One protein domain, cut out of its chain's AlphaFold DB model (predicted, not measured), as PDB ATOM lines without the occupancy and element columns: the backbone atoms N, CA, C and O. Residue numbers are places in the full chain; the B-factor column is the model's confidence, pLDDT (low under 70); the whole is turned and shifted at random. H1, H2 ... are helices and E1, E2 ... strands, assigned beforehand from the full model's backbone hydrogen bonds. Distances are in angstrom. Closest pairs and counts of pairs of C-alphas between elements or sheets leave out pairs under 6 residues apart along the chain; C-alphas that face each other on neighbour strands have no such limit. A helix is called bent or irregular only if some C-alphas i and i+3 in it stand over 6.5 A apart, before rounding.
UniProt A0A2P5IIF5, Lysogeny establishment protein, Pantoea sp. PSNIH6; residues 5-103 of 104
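AT A GLANCE: This is residues 5 to 103 of the 104 residues of the protein "Lysogeny establishment protein" of Pantoea sp. PSNIH6 (UniProt A0A2P5IIF5). A strongly twisted sheet of four strands has one face covered by the short helix H1 and by H2a, the first arm of a bent helix, while its other face is bare. The second arm, H2b, turns away about perpendicular to H2a, and residues 91 to 103 at its far end stick out as an arm that makes the length of the whole. The printed part has 99 residues, with four named strands followed by two named helices, E1 E2 E3 E4 H1 H2; the sheet's order is E1 - E2 - E3 - E4, antiparallel throughout, and the class is mixed, helices and strands. The whole is loose, with a radius of gyration of the C-alphas of 16.4 A and spans of 58 by 28 by 21 A.

IN THESE COORDINATES: E1, residues 5 to 9, begins at C-alpha 5 (-3.194, 3.906, 10.461) and is 13.5 A long. E2, residues 14 to 22, is 22.4 A long and bends by 63 degrees at residue 19. E3, residues 25 to 32, measures 21.2 A, and E4, residues 44 to 49, measures 16.5 A. H1, residues 53 to 62, is 14.2 A long. H2, residues 65 to 101, was assigned as one helix by its hydrogen bonds but is bent, with C-alphas 78 and 81 8.0 A apart. Its arms are H2a, residues 65 to 78, 19.9 A, and H2b, residues 81 to 101, 30.7 A, which ends at C-alpha 101 (-23.991, 37.296, 2.415).

HOW THE PARTS SIT: The sheet is a meander, each strand the antiparallel neighbour of the one before, and its three successive pairs are hairpins. Within hydrogen-bond range are N 6 of E1 and O 17 of E2 at 2.8 A, N 18 of E2 and O 29 of E3 at 2.9 A, and N 30 of E3 and O 46 of E4 at 2.9 A. H1 is on the sheet at a height of 8.0 A, over E2 and along the strands, at 5 degrees to E2 on the local plane; its closest C-alphas to E2 are Ala 56 and Ser 19, 5.3 A. H2a is on the same face at a height of 8.3 A, across the strands, at 84 degrees to E3 on the local plane; the closest C-alphas of H2a and E3 are Gly 71 and Val 30, 6.0 A. H1 and H2a are apart. H2b is not on the sheet and stands at 85 degrees to H2a. Every O i to N i+4 pair is within hydrogen-bond range in H1, H2a and H2b.

THE WHOLE: The C-alphas of Arg 51 and Arg 103, the two farthest apart, are 58.7 A apart. Without residues 91 to 103, which stand free, the body spans 40 by 27 by 22 A. The printed part has no cut, and the link from E3 to E4, 11 residues, is long. Mean pLDDT of the printed part is 87.1; residues 36 to 41 and residue 103 are under 70.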
ATOM      1  N   LYS A   5      -2.311   3.217  11.404       94.81
ATOM      2  CA  LYS A   5      -3.194   3.906  10.461       94.81
ATOM      3  C   LYS A   5      -2.513   3.978   9.102       94.81
ATOM      4  O   LYS A   5      -1.320   4.266   9.026       94.81
ATOM      5  N   ARG A   6      -3.276   3.747   8.036       95.56
ATOM      6  CA  ARG A   6      -2.845   3.953   6.655       95.56
ATOM      7  C   ARG A   6      -3.921   4.688   5.869       95.56
ATOM      8  O   ARG A   6      -5.096   4.355   5.975       95.56
ATOM      9  N   GLU A   7      -3.497   5.689   5.115       95.56
ATOM     10  CA  GLU A   7      -4.345   6.564   4.308       95.56
ATOM     11  C   GLU A   7      -4.297   6.172   2.832       95.56
ATOM     12  O   GLU A   7      -3.240   5.785   2.325       95.56
ATOM     13  N   PHE A   8      -5.443   6.277   2.164       95.19
ATOM     14  CA  PHE A   8      -5.606   6.032   0.739       95.19
ATOM     15  C   PHE A   8      -6.479   7.125   0.126       95.19
ATOM     16  O   PHE A   8      -7.640   7.279   0.501       95.19
ATOM     17  N   ASN A   9      -5.923   7.839  -0.849       93.19
ATOM     18  CA  ASN A   9      -6.634   8.853  -1.621       93.19
ATOM     19  C   ASN A   9      -7.244   8.191  -2.864       93.19
ATOM     20  O   ASN A   9      -6.519   7.781  -3.770       93.19
ATOM     21  N   LEU A  10      -8.570   8.041  -2.890       90.25
ATOM     22  CA  LEU A  10      -9.331   7.334  -3.926       90.25
ATOM     23  C   LEU A  10     -10.149   8.326  -4.765       90.25
ATOM     24  O   LEU A  10     -11.377   8.269  -4.819       90.25
ATOM     25  N   GLY A  11      -9.460   9.255  -5.427       86.19
ATOM     26  CA  GLY A  11     -10.096  10.353  -6.155       86.19
ATOM     27  C   GLY A  11     -10.494  11.479  -5.205       86.19
ATOM     28  O   GLY A  11      -9.624  12.057  -4.568       86.19
ATOM     29  N   ILE A  12     -11.792  11.780  -5.115       80.75
ATOM     30  CA  ILE A  12     -12.331  12.835  -4.232       80.75
ATOM     31  C   ILE A  12     -12.630  12.347  -2.807       80.75
ATOM     32  O   ILE A  12     -13.260  13.060  -2.037       80.75
ATOM     33  N   GLN A  13     -12.297  11.094  -2.490       85.56
ATOM     34  CA  GLN A  13     -12.553  10.513  -1.178       85.56
ATOM     35  C   GLN A  13     -11.269   9.971  -0.577       85.56
ATOM     36  O   GLN A  13     -10.534   9.213  -1.220       85.56
ATOM     37  N   THR A  14     -11.056  10.309   0.687       90.06
ATOM     38  CA  THR A  14      -9.963   9.777   1.492       90.06
ATOM     39  C   THR A  14     -10.495   8.687   2.407       90.06
ATOM     40  O   THR A  14     -11.487   8.862   3.115       90.06
ATOM     41  N   VAL A  15      -9.829   7.534   2.377       93.25
ATOM     42  CA  VAL A  15     -10.188   6.360   3.171       93.25
ATOM     43  C   VAL A  15      -9.015   5.972   4.045       93.25
ATOM     44  O   VAL A  15      -7.877   5.850   3.586       93.25
ATOM     45  N   TRP A  16      -9.297   5.710   5.315       94.88
ATOM     46  CA  TRP A  16      -8.302   5.262   6.273       94.88
ATOM     47  C   TRP A  16      -8.577   3.837   6.718       94.88
ATOM     48  O   TRP A  16      -9.678   3.495   7.144       94.88
ATOM     49  N   LEU A  17      -7.535   3.015   6.676       96.44
ATOM     50  CA  LEU A  17      -7.509   1.717   7.332       96.44
ATOM     51  C   LEU A  17      -6.775   1.859   8.657       96.44
ATOM     52  O   LEU A  17      -5.620   2.287   8.687       96.44
ATOM     53  N   VAL A  18      -7.443   1.512   9.752       95.69
ATOM     54  CA  VAL A  18      -6.910   1.688  11.108       95.69
ATOM     55  C   VAL A  18      -7.027   0.387  11.884       95.69
ATOM     56  O   VAL A  18      -8.120  -0.151  12.025       95.69
ATOM     57  N   SER A  19      -5.923  -0.125  12.418       96.38
ATOM     58  CA  SER A  19      -5.973  -1.223  13.377       96.38
ATOM     59  C   SER A  19      -6.288  -0.662  14.757       96.38
ATOM     60  O   SER A  19      -5.698   0.322  15.201       96.38
ATOM     61  N   ALA A  20      -7.241  -1.277  15.446       94.00
ATOM     62  CA  ALA A  20      -7.691  -0.819  16.750       94.00
ATOM     63  C   ALA A  20      -8.109  -1.997  17.633       94.00
ATOM     64  O   ALA A  20      -8.214  -3.140  17.186       94.00
ATOM     65  N   ILE A  21      -8.364  -1.701  18.906       93.38
ATOM     66  CA  ILE A  21      -9.037  -2.613  19.829       93.38
ATOM     67  C   ILE A  21     -10.377  -1.976  20.186       93.38
ATOM     68  O   ILE A  21     -10.424  -0.900  20.781       93.38
ATOM     69  N   ARG A  22     -11.475  -2.639  19.821       90.12
ATOM     70  CA  ARG A  22     -12.848  -2.225  20.129       90.12
ATOM     71  C   ARG A  22     -13.455  -3.235  21.090       90.12
ATOM     72  O   ARG A  22     -13.556  -4.414  20.768       90.12
ATOM     73  N   ARG A  23     -13.865  -2.779  22.280       89.38
ATOM     74  CA  ARG A  23     -14.518  -3.630  23.300       89.38
ATOM     75  C   ARG A  23     -13.724  -4.915  23.606       89.38
ATOM     76  O   ARG A  23     -14.292  -5.995  23.699       89.38
ATOM     77  N   GLY A  24     -12.398  -4.798  23.686       89.25
ATOM     78  CA  GLY A  24     -11.485  -5.924  23.922       89.25
ATOM     79  C   GLY A  24     -11.153  -6.778  22.692       89.25
ATOM     80  O   GLY A  24     -10.267  -7.621  22.781       89.25
ATOM     81  N   ASN A  25     -11.788  -6.543  21.540       93.19
ATOM     82  CA  ASN A  25     -11.544  -7.298  20.314       93.19
ATOM     83  C   ASN A  25     -10.630  -6.527  19.350       93.19
ATOM     84  O   ASN A  25     -10.859  -5.337  19.114       93.19
ATOM     85  N   PRO A  26      -9.619  -7.178  18.755       95.38
ATOM     86  CA  PRO A  26      -8.852  -6.600  17.662       95.38
ATOM     87  C   PRO A  26      -9.747  -6.373  16.444       95.38
ATOM     88  O   PRO A  26     -10.492  -7.266  16.041       95.38
ATOM     89  N   VAL A  27      -9.653  -5.199  15.832       95.88
ATOM     90  CA  VAL A  27     -10.422  -4.841  14.637       95.88
ATOM     91  C   VAL A  27      -9.560  -4.078  13.638       95.88
ATOM     92  O   VAL A  27      -8.575  -3.434  14.006       95.88
ATOM     93  N   VAL A  28      -9.963  -4.121  12.372       96.44
ATOM     94  CA  VAL A  28      -9.586  -3.121  11.372       96.44
ATOM     95  C   VAL A  28     -10.807  -2.260  11.096       96.44
ATOM     96  O   VAL A  28     -11.879  -2.775  10.791       96.44
ATOM     97  N   LEU A  29     -10.646  -0.952  11.218       94.88
ATOM     98  CA  LEU A  29     -11.646   0.038  10.868       94.88
ATOM     99  C   LEU A  29     -11.358   0.533   9.455       94.88
ATOM    100  O   LEU A  29     -10.223   0.911   9.159       94.88
ATOM    101  N   VAL A  30     -12.383   0.548   8.610       94.81
ATOM    102  CA  VAL A  30     -12.404   1.356   7.388       94.81
ATOM    103  C   VAL A  30     -13.137   2.636   7.749       94.81
ATOM    104  O   VAL A  30     -14.316   2.574   8.085       94.81
ATOM    105  N   TYR A  31     -12.441   3.764   7.727       92.38
ATOM    106  CA  TYR A  31     -12.982   5.074   8.065       92.38
ATOM    107  C   TYR A  31     -12.983   5.984   6.841       92.38
ATOM    108  O   TYR A  31     -12.046   5.941   6.044       92.38
ATOM    109  N   MET A  32     -14.011   6.816   6.725       90.12
ATOM    110  CA  MET A  32     -14.120   7.858   5.710       90.12
ATOM    111  C   MET A  32     -14.812   9.076   6.316       90.12
ATOM    112  O   MET A  32     -15.838   8.931   6.986       90.12
ATOM    113  N   ASP A  33     -14.281  10.264   6.051       85.62
ATOM    114  CA  ASP A  33     -14.928  11.515   6.434       85.62
ATOM    115  C   ASP A  33     -16.183  11.748   5.587       85.62
ATOM    116  O   ASP A  33     -16.231  11.443   4.396       85.62
ATOM    117  N   LEU A  34     -17.224  12.298   6.213       79.88
ATOM    118  CA  LEU A  34     -18.461  12.647   5.513       79.88
ATOM    119  C   LEU A  34     -18.355  13.971   4.756       79.88
ATOM    120  O   LEU A  34     -19.127  14.206   3.832       79.88
ATOM    121  N   SER A  35     -17.440  14.844   5.170       71.88
ATOM    122  CA  SER A  35     -17.255  16.169   4.593       71.88
ATOM    123  C   SER A  35     -15.848  16.671   4.875       71.88
ATOM    124  O   SER A  35     -15.475  16.819   6.034       71.88
ATOM    125  N   GLU A  36     -15.108  17.035   3.829       64.69
ATOM    126  CA  GLU A  36     -13.814  17.717   3.978       64.69
ATOM    127  C   GLU A  36     -13.981  19.122   4.585       64.69
ATOM    128  O   GLU A  36     -13.133  19.595   5.334       64.69
ATOM    129  N   ASP A  37     -15.121  19.770   4.323       63.09
ATOM    130  CA  ASP A  37     -15.393  21.152   4.742       63.09
ATOM    131  C   ASP A  37     -15.958  21.285   6.164       63.09
ATOM    132  O   ASP A  37     -16.206  22.395   6.634       63.09
ATOM    133  N   MET A  38     -16.237  20.165   6.834       65.00
ATOM    134  CA  MET A  38     -16.783  20.154   8.192       65.00
ATOM    135  C   MET A  38     -16.032  19.112   9.017       65.00
ATOM    136  O   MET A  38     -16.542  18.009   9.196       65.00
ATOM    137  N   PRO A  39     -14.833  19.454   9.524       61.84
ATOM    138  CA  PRO A  39     -13.996  18.521  10.279       61.84
ATOM    139  C   PRO A  39     -14.661  18.028  11.574       61.84
ATOM    140  O   PRO A  39     -14.290  16.980  12.096       61.84
ATOM    141  N   ASP A  40     -15.665  18.754  12.075       66.75
ATOM    142  CA  ASP A  40     -16.456  18.360  13.247       66.75
ATOM    143  C   ASP A  40     -17.548  17.328  12.918       66.75
ATOM    144  O   ASP A  40     -18.114  16.705  13.823       66.75
ATOM    145  N   LEU A  41     -17.880  17.138  11.635       68.00
ATOM    146  CA  LEU A  41     -18.834  16.120  11.225       68.00
ATOM    147  C   LEU A  41     -18.141  14.755  11.284       68.00
ATOM    148  O   LEU A  41     -17.264  14.456  10.477       68.00
ATOM    149  N   ALA A  42     -18.543  13.924  12.247       70.56
ATOM    150  CA  ALA A  42     -17.982  12.588  12.413       70.56
ATOM    151  C   ALA A  42     -18.070  11.781  11.104       70.56
ATOM    152  O   ALA A  42     -19.127  11.730  10.473       70.56
ATOM    153  N   GLY A  43     -16.975  11.136  10.702       83.19
ATOM    154  CA  GLY A  43     -16.979  10.216   9.570       83.19
ATOM    155  C   GLY A  43     -17.712   8.905   9.861       83.19
ATOM    156  O   GLY A  43     -18.133   8.620  10.985       83.19
ATOM    157  N   VAL A  44     -17.838   8.069   8.836       87.88
ATOM    158  CA  VAL A  44     -18.412   6.722   8.948       87.88
ATOM    159  C   VAL A  44     -17.315   5.681   9.105       87.88
ATOM    160  O   VAL A  44     -16.236   5.795   8.523       87.88
ATOM    161  N   THR A  45     -17.600   4.640   9.887       90.56
ATOM    162  CA  THR A  45     -16.695   3.501  10.079       90.56
ATOM    163  C   THR A  45     -17.389   2.181   9.800       90.56
ATOM    164  O   THR A  45     -18.454   1.931  10.358       90.56
ATOM    165  N   ALA A  46     -16.717   1.292   9.075       90.56
ATOM    166  CA  ALA A  46     -17.032  -0.132   9.047       90.56
ATOM    167  C   ALA A  46     -15.976  -0.898   9.848       90.56
ATOM    168  O   ALA A  46     -14.772  -0.697   9.660       90.56
ATOM    169  N   GLU A  47     -16.424  -1.778  10.741       92.81
ATOM    170  CA  GLU A  47     -15.543  -2.559  11.609       92.81
ATOM    171  C   GLU A  47     -15.381  -3.990  11.090       92.81
ATOM    172  O   GLU A  47     -16.353  -4.683  10.795       92.81
ATOM    173  N   TYR A  48     -14.135  -4.457  11.031       93.44
ATOM    174  CA  TYR A  48     -13.782  -5.813  10.628       93.44
ATOM    175  C   TYR A  48     -13.072  -6.510  11.786       93.44
ATOM    176  O   TYR A  48     -11.905  -6.206  12.053       93.44
ATOM    177  N   PRO A  49     -13.747  -7.431  12.494       94.75
ATOM    178  CA  PRO A  49     -13.135  -8.201  13.566       94.75
ATOM    179  C   PRO A  49     -11.935  -9.012  13.078       94.75
ATOM    180  O   PRO A  49     -11.986  -9.678  12.044       94.75
ATOM    181  N   MET A  50     -10.858  -8.984  13.857       95.56
ATOM    182  CA  MET A  50      -9.611  -9.678  13.571       95.56
ATOM    183  C   MET A  50      -9.275 -10.658  14.690       95.56
ATOM    184  O   MET A  50      -9.577 -10.443  15.858       95.56
ATOM    185  N   ARG A  51      -8.584 -11.741  14.326       93.56
ATOM    186  CA  ARG A  51      -8.202 -12.798  15.275       93.56
ATOM    187  C   ARG A  51      -7.191 -12.342  16.330       93.56
ATOM    188  O   ARG A  51      -7.155 -12.911  17.411       93.56
ATOM    189  N   SER A  52      -6.335 -11.375  16.001       94.94
ATOM    190  CA  SER A  52      -5.323 -10.833  16.912       94.94
ATOM    191  C   SER A  52      -4.920  -9.413  16.503       94.94
ATOM    192  O   SER A  52      -5.159  -8.994  15.362       94.94
ATOM    193  N   VAL A  53      -4.283  -8.679  17.418       94.25
ATOM    194  CA  VAL A  53      -3.768  -7.323  17.162       94.25
ATOM    195  C   VAL A  53      -2.669  -7.352  16.100       94.25
ATOM    196  O   VAL A  53      -2.654  -6.518  15.200       94.25
ATOM    197  N   GLU A  54      -1.793  -8.356  16.128       95.00
ATOM    198  CA  GLU A  54      -0.712  -8.530  15.152       95.00
ATOM    199  C   GLU A  54      -1.267  -8.748  13.745       95.00
ATOM    200  O   GLU A  54      -0.731  -8.212  12.777       95.00
ATOM    201  N   LYS A  55      -2.366  -9.505  13.616       95.38
ATOM    202  CA  LYS A  55      -3.040  -9.710  12.328       95.38
ATOM    203  C   LYS A  55      -3.725  -8.438  11.836       95.38
ATOM    204  O   LYS A  55      -3.628  -8.154  10.645       95.38
ATOM    205  N   ALA A  56      -4.369  -7.674  12.720       95.81
ATOM    206  CA  ALA A  56      -4.944  -6.375  12.368       95.81
ATOM    207  C   ALA A  56      -3.857  -5.406  11.870       95.81
ATOM    208  O   ALA A  56      -3.972  -4.835  10.789       95.81
ATOM    209  N   ASN A  57      -2.750  -5.308  12.606       95.62
ATOM    210  CA  ASN A  57      -1.594  -4.493  12.245       95.62
ATOM    211  C   ASN A  57      -0.993  -4.918  10.900       95.62
ATOM    212  O   ASN A  57      -0.823  -4.092  10.005       95.62
ATOM    213  N   ALA A  58      -0.716  -6.212  10.724       95.31
ATOM    214  CA  ALA A  58      -0.157  -6.735   9.482       95.31
ATOM    215  C   ALA A  58      -1.087  -6.508   8.283       95.31
ATOM    216  O   ALA A  58      -0.598  -6.257   7.181       95.31
ATOM    217  N   PHE A  59      -2.405  -6.581   8.488       95.81
ATOM    218  CA  PHE A  59      -3.387  -6.280   7.451       95.81
ATOM    219  C   PHE A  59      -3.286  -4.820   7.003       95.81
ATOM    220  O   PHE A  59      -3.126  -4.568   5.813       95.81
ATOM    221  N   VAL A  60      -3.305  -3.868   7.941       96.25
ATOM    222  CA  VAL A  60      -3.230  -2.431   7.620       96.25
ATOM    223  C   VAL A  60      -1.900  -2.077   6.951       96.25
ATOM    224  O   VAL A  60      -1.881  -1.364   5.949       96.25
ATOM    225  N   VAL A  61      -0.787  -2.633   7.436       96.19
ATOM    226  CA  VAL A  61       0.540  -2.427   6.830       96.19
ATOM    227  C   VAL A  61       0.588  -2.945   5.393       96.19
ATOM    228  O   VAL A  61       1.189  -2.304   4.539       96.19
ATOM    229  N   LYS A  62      -0.050  -4.081   5.101       96.12
ATOM    230  CA  LYS A  62      -0.043  -4.697   3.764       96.12
ATOM    231  C   LYS A  62      -1.185  -4.233   2.859       96.12
ATOM    232  O   LYS A  62      -1.251  -4.678   1.717       96.12
ATOM    233  N   ALA A  63      -2.083  -3.383   3.350       95.88
ATOM    234  CA  ALA A  63      -3.238  -2.952   2.585       95.88
ATOM    235  C   ALA A  63      -2.826  -2.201   1.311       95.88
ATOM    236  O   ALA A  63      -1.877  -1.414   1.307       95.88
ATOM    237  N   THR A  64      -3.556  -2.454   0.231       96.25
ATOM    238  CA  THR A  64      -3.362  -1.823  -1.075       96.25
ATOM    239  C   THR A  64      -4.504  -0.854  -1.366       96.25
ATOM    240  O   THR A  64      -5.518  -0.844  -0.665       96.25
ATOM    241  N   GLU A  65      -4.361  -0.066  -2.432       95.38
ATOM    242  CA  GLU A  65      -5.449   0.779  -2.935       95.38
ATOM    243  C   GLU A  65      -6.707  -0.045  -3.249       95.38
ATOM    244  O   GLU A  65      -7.814   0.369  -2.926       95.38
ATOM    245  N   GLU A  66      -6.545  -1.255  -3.795       96.12
ATOM    246  CA  GLU A  66      -7.664  -2.165  -4.050       96.12
ATOM    247  C   GLU A  66      -8.382  -2.565  -2.752       96.12
ATOM    248  O   GLU A  66      -9.613  -2.553  -2.694       96.12
ATOM    249  N   THR A  67      -7.636  -2.873  -1.685       94.75
ATOM    250  CA  THR A  67      -8.222  -3.154  -0.366       94.75
ATOM    251  C   THR A  67      -9.013  -1.956   0.152       94.75
ATOM    252  O   THR A  67     -10.121  -2.133   0.659       94.75
ATOM    253  N   ALA A  68      -8.470  -0.745   0.009       94.94
ATOM    254  CA  ALA A  68      -9.151   0.478   0.414       94.94
ATOM    255  C   ALA A  68     -10.420   0.728  -0.416       94.94
ATOM    256  O   ALA A  68     -11.462   1.026   0.161       94.94
ATOM    257  N   ARG A  69     -10.374   0.515  -1.740       95.31
ATOM    258  CA  ARG A  69     -11.525   0.669  -2.644       95.31
ATOM    259  C   ARG A  69     -12.648  -0.310  -2.306       95.31
ATOM    260  O   ARG A  69     -13.786   0.110  -2.163       95.31
ATOM    261  N   ARG A  70     -12.330  -1.577  -2.024       94.00
ATOM    262  CA  ARG A  70     -13.330  -2.548  -1.535       94.00
ATOM    263  C   ARG A  70     -13.935  -2.141  -0.187       94.00
ATOM    264  O   ARG A  70     -15.111  -2.392   0.065       94.00
ATOM    265  N   GLY A  71     -13.126  -1.562   0.703       92.81
ATOM    266  CA  GLY A  71     -13.604  -1.010   1.971       92.81
ATOM    267  C   GLY A  71     -14.563   0.160   1.753       92.81
ATOM    268  O   GLY A  71     -15.606   0.222   2.402       92.81
ATOM    269  N   LEU A  72     -14.237   1.037   0.805       91.81
ATOM    270  CA  LEU A  72     -15.076   2.161   0.421       91.81
ATOM    271  C   LEU A  72     -16.412   1.710  -0.169       91.81
ATOM    272  O   LEU A  72     -17.457   2.172   0.278       91.81
ATOM    273  N   ASP A  73     -16.394   0.770  -1.112       92.25
ATOM    274  CA  ASP A  73     -17.612   0.242  -1.735       92.25
ATOM    275  C   ASP A  73     -18.586  -0.299  -0.680       92.25
ATOM    276  O   ASP A  73     -19.796  -0.101  -0.775       92.25
ATOM    277  N   LYS A  74     -18.059  -0.927   0.379       90.69
ATOM    278  CA  LYS A  74     -18.868  -1.377   1.516       90.69
ATOM    279  C   LYS A  74     -19.435  -0.228   2.344       90.69
ATOM    280  O   LYS A  74     -20.614  -0.278   2.681       90.69
ATOM    281  N   LEU A  75     -18.641   0.802   2.644       90.38
ATOM    282  CA  LEU A  75     -19.139   1.998   3.331       90.38
ATOM    283  C   LEU A  75     -20.257   2.676   2.535       90.38
ATOM    284  O   LEU A  75     -21.269   3.064   3.110       90.38
ATOM    285  N   LEU A  76     -20.107   2.785   1.216       88.75
ATOM    286  CA  LEU A  76     -21.124   3.367   0.343       88.75
ATOM    287  C   LEU A  76     -22.371   2.482   0.241       88.75
ATOM    288  O   LEU A  76     -23.481   3.004   0.205       88.75
ATOM    289  N   ALA A  77     -22.218   1.159   0.232       89.38
ATOM    290  CA  ALA A  77     -23.357   0.245   0.230       89.38
ATOM    291  C   ALA A  77     -24.166   0.316   1.539       89.38
ATOM    292  O   ALA A  77     -25.392   0.270   1.500       89.38
ATOM    293  N   GLU A  78     -23.495   0.441   2.687       87.75
ATOM    294  CA  GLU A  78     -24.139   0.463   4.007       87.75
ATOM    295  C   GLU A  78     -24.669   1.856   4.380       87.75
ATOM    296  O   GLU A  78     -25.798   1.999   4.846       87.75
ATOM    297  N   PHE A  79     -23.874   2.898   4.130       86.25
ATOM    298  CA  PHE A  79     -24.144   4.266   4.574       86.25
ATOM    299  C   PHE A  79     -24.477   5.230   3.434       86.25
ATOM    300  O   PHE A  79     -24.726   6.404   3.697       86.25
ATOM    301  N   GLY A  80     -24.530   4.779   2.179       83.25
ATOM    302  CA  GLY A  80     -24.785   5.625   1.005       83.25
ATOM    303  C   GLY A  80     -25.993   6.561   1.139       83.25
ATOM    304  O   GLY A  80     -25.838   7.762   0.907       83.25
ATOM    305  N   PRO A  81     -27.175   6.078   1.576       84.12
ATOM    306  CA  PRO A  81     -28.336   6.942   1.799       84.12
ATOM    307  C   PRO A  81     -28.088   8.033   2.851       84.12
ATOM    308  O   PRO A  81     -28.512   9.177   2.678       84.12
ATOM    309  N   PHE A  82     -27.369   7.698   3.924       83.81
ATOM    310  CA  PHE A  82     -27.020   8.636   4.990       83.81
ATOM    311  C   PHE A  82     -25.995   9.675   4.515       83.81
ATOM    312  O   PHE A  82     -26.219  10.873   4.690       83.81
ATOM    313  N   ILE A  83     -24.936   9.237   3.827       81.88
ATOM    314  CA  ILE A  83     -23.931  10.107   3.194       81.88
ATOM    315  C   ILE A  83     -24.619  11.089   2.234       81.88
ATOM    316  O   ILE A  83     -24.357  12.290   2.271       81.88
ATOM    317  N   GLY A  84     -25.561  10.606   1.417       80.69
ATOM    318  CA  GLY A  84     -26.343  11.443   0.507       80.69
ATOM    319  C   GLY A  84     -27.185  12.500   1.229       80.69
ATOM    320  O   GLY A  84     -27.195  13.664   0.824       80.69
ATOM    321  N   ALA A  85     -27.860  12.129   2.320       83.44
ATOM    322  CA  ALA A  85     -28.677  13.052   3.111       83.44
ATOM    323  C   ALA A  85     -27.837  14.142   3.803       83.44
ATOM    324  O   ALA A  85     -28.241  15.313   3.837       83.44
ATOM    325  N   VAL A  86     -26.663  13.765   4.315       80.38
ATOM    326  CA  VAL A  86     -25.684  14.689   4.894       80.38
ATOM    327  C   VAL A  86     -25.195  15.661   3.826       80.38
ATOM    328  O   VAL A  86     -25.378  16.867   3.985       80.38
ATOM    329  N   ASN A  87     -24.708  15.163   2.688       79.56
ATOM    330  CA  ASN A  87     -24.229  16.001   1.587       79.56
ATOM    331  C   ASN A  87     -25.299  16.973   1.078       79.56
ATOM    332  O   ASN A  87     -25.028  18.162   0.909       79.56
ATOM    333  N   ALA A  88     -26.541  16.517   0.907       81.88
ATOM    334  CA  ALA A  88     -27.640  17.388   0.500       81.88
ATOM    335  C   ALA A  88     -27.918  18.503   1.525       81.88
ATOM    336  O   ALA A  88     -28.239  19.633   1.153       81.88
ATOM    337  N   SER A  89     -27.791  18.203   2.819       82.06
ATOM    338  CA  SER A  89     -27.970  19.187   3.892       82.06
ATOM    339  C   SER A  89     -26.823  20.196   3.939       82.06
ATOM    340  O   SER A  89     -27.076  21.393   4.079       82.06
ATOM    341  N   LEU A  90     -25.586  19.737   3.739       77.25
ATOM    342  CA  LEU A  90     -24.399  20.588   3.654       77.25
ATOM    343  C   LEU A  90     -24.481  21.560   2.476       77.25
ATOM    344  O   LEU A  90     -24.264  22.758   2.654       77.25
ATOM    345  N   ILE A  91     -24.868  21.068   1.294       80.00
ATOM    346  CA  ILE A  91     -25.063  21.900   0.099       80.00
ATOM    347  C   ILE A  91     -26.102  22.988   0.381       80.00
ATOM    348  O   ILE A  91     -25.824  24.164   0.162       80.00
ATOM    349  N   ARG A  92     -27.270  22.626   0.936       81.56
ATOM    350  CA  ARG A  92     -28.314  23.608   1.282       81.56
ATOM    351  C   ARG A  92     -27.820  24.666   2.264       81.56
ATOM    352  O   ARG A  92     -28.106  25.841   2.059       81.56
ATOM    353  N   SER A  93     -27.085  24.262   3.299       78.50
ATOM    354  CA  SER A  93     -26.522  25.188   4.288       78.50
ATOM    355  C   SER A  93     -25.566  26.192   3.636       78.50
ATOM    356  O   SER A  93     -25.728  27.401   3.800       78.50
ATOM    357  N   LYS A  94     -24.642  25.713   2.791       78.06
ATOM    358  CA  LYS A  94     -23.723  26.575   2.030       78.06
ATOM    359  C   LYS A  94     -24.467  27.535   1.100       78.06
ATOM    360  O   LYS A  94     -24.145  28.720   1.063       78.06
ATOM    361  N   THR A  95     -25.483  27.052   0.384       75.50
ATOM    362  CA  THR A  95     -26.317  27.901  -0.480       75.50
ATOM    363  C   THR A  95     -27.029  28.988   0.325       75.50
ATOM    364  O   THR A  95     -27.040  30.142  -0.092       75.50
ATOM    365  N   GLN A  96     -27.588  28.656   1.493       74.06
ATOM    366  CA  GLN A  96     -28.243  29.640   2.359       74.06
ATOM    367  C   GLN A  96     -27.262  30.683   2.897       74.06
ATOM    368  O   GLN A  96     -27.586  31.869   2.875       74.06
ATOM    369  N   ALA A  97     -26.065  30.269   3.320       73.75
ATOM    370  CA  ALA A  97     -25.026  31.188   3.779       73.75
ATOM    371  C   ALA A  97     -24.629  32.180   2.672       73.75
ATOM    372  O   ALA A  97     -24.612  33.386   2.905       73.75
ATOM    373  N   ALA A  98     -24.415  31.692   1.446       76.19
ATOM    374  CA  ALA A  98     -24.090  32.537   0.297       76.19
ATOM    375  C   ALA A  98     -25.208  33.544  -0.027       76.19
ATOM    376  O   ALA A  98     -24.937  34.721  -0.254       76.19
ATOM    377  N   VAL A  99     -26.476  33.113   0.007       78.31
ATOM    378  CA  VAL A  99     -27.629  34.007  -0.200       78.31
ATOM    379  C   VAL A  99     -27.714  35.080   0.888       78.31
ATOM    380  O   VAL A  99     -28.097  36.211   0.593       78.31
ATOM    381  N   LEU A 100     -27.377  34.746   2.136       75.75
ATOM    382  CA  LEU A 100     -27.398  35.699   3.245       75.75
ATOM    383  C   LEU A 100     -26.307  36.769   3.097       75.75
ATOM    384  O   LEU A 100     -26.577  37.942   3.339       75.75
ATOM    385  N   GLU A 101     -25.106  36.374   2.670       77.38
ATOM    386  CA  GLU A 101     -23.991  37.296   2.415       77.38
ATOM    387  C   GLU A 101     -24.287  38.248   1.248       77.38
ATOM    388  O   GLU A 101     -23.964  39.425   1.334       77.38
ATOM    389  N   MET A 102     -24.982  37.793   0.200       73.38
ATOM    390  CA  MET A 102     -25.385  38.650  -0.929       73.38
ATOM    391  C   MET A 102     -26.455  39.700  -0.583       73.38
ATOM    392  O   MET A 102     -26.735  40.576  -1.400       73.38
ATOM    393  N   ARG A 103     -27.114  39.582   0.576       66.00
ATOM    394  CA  ARG A 103     -28.136  40.536   1.047       66.00
ATOM    395  C   ARG A 103     -27.573  41.625   1.965       66.00
ATOM    396  O   ARG A 103     -28.350  42.481   2.390       66.00
TER     397      ARG A 103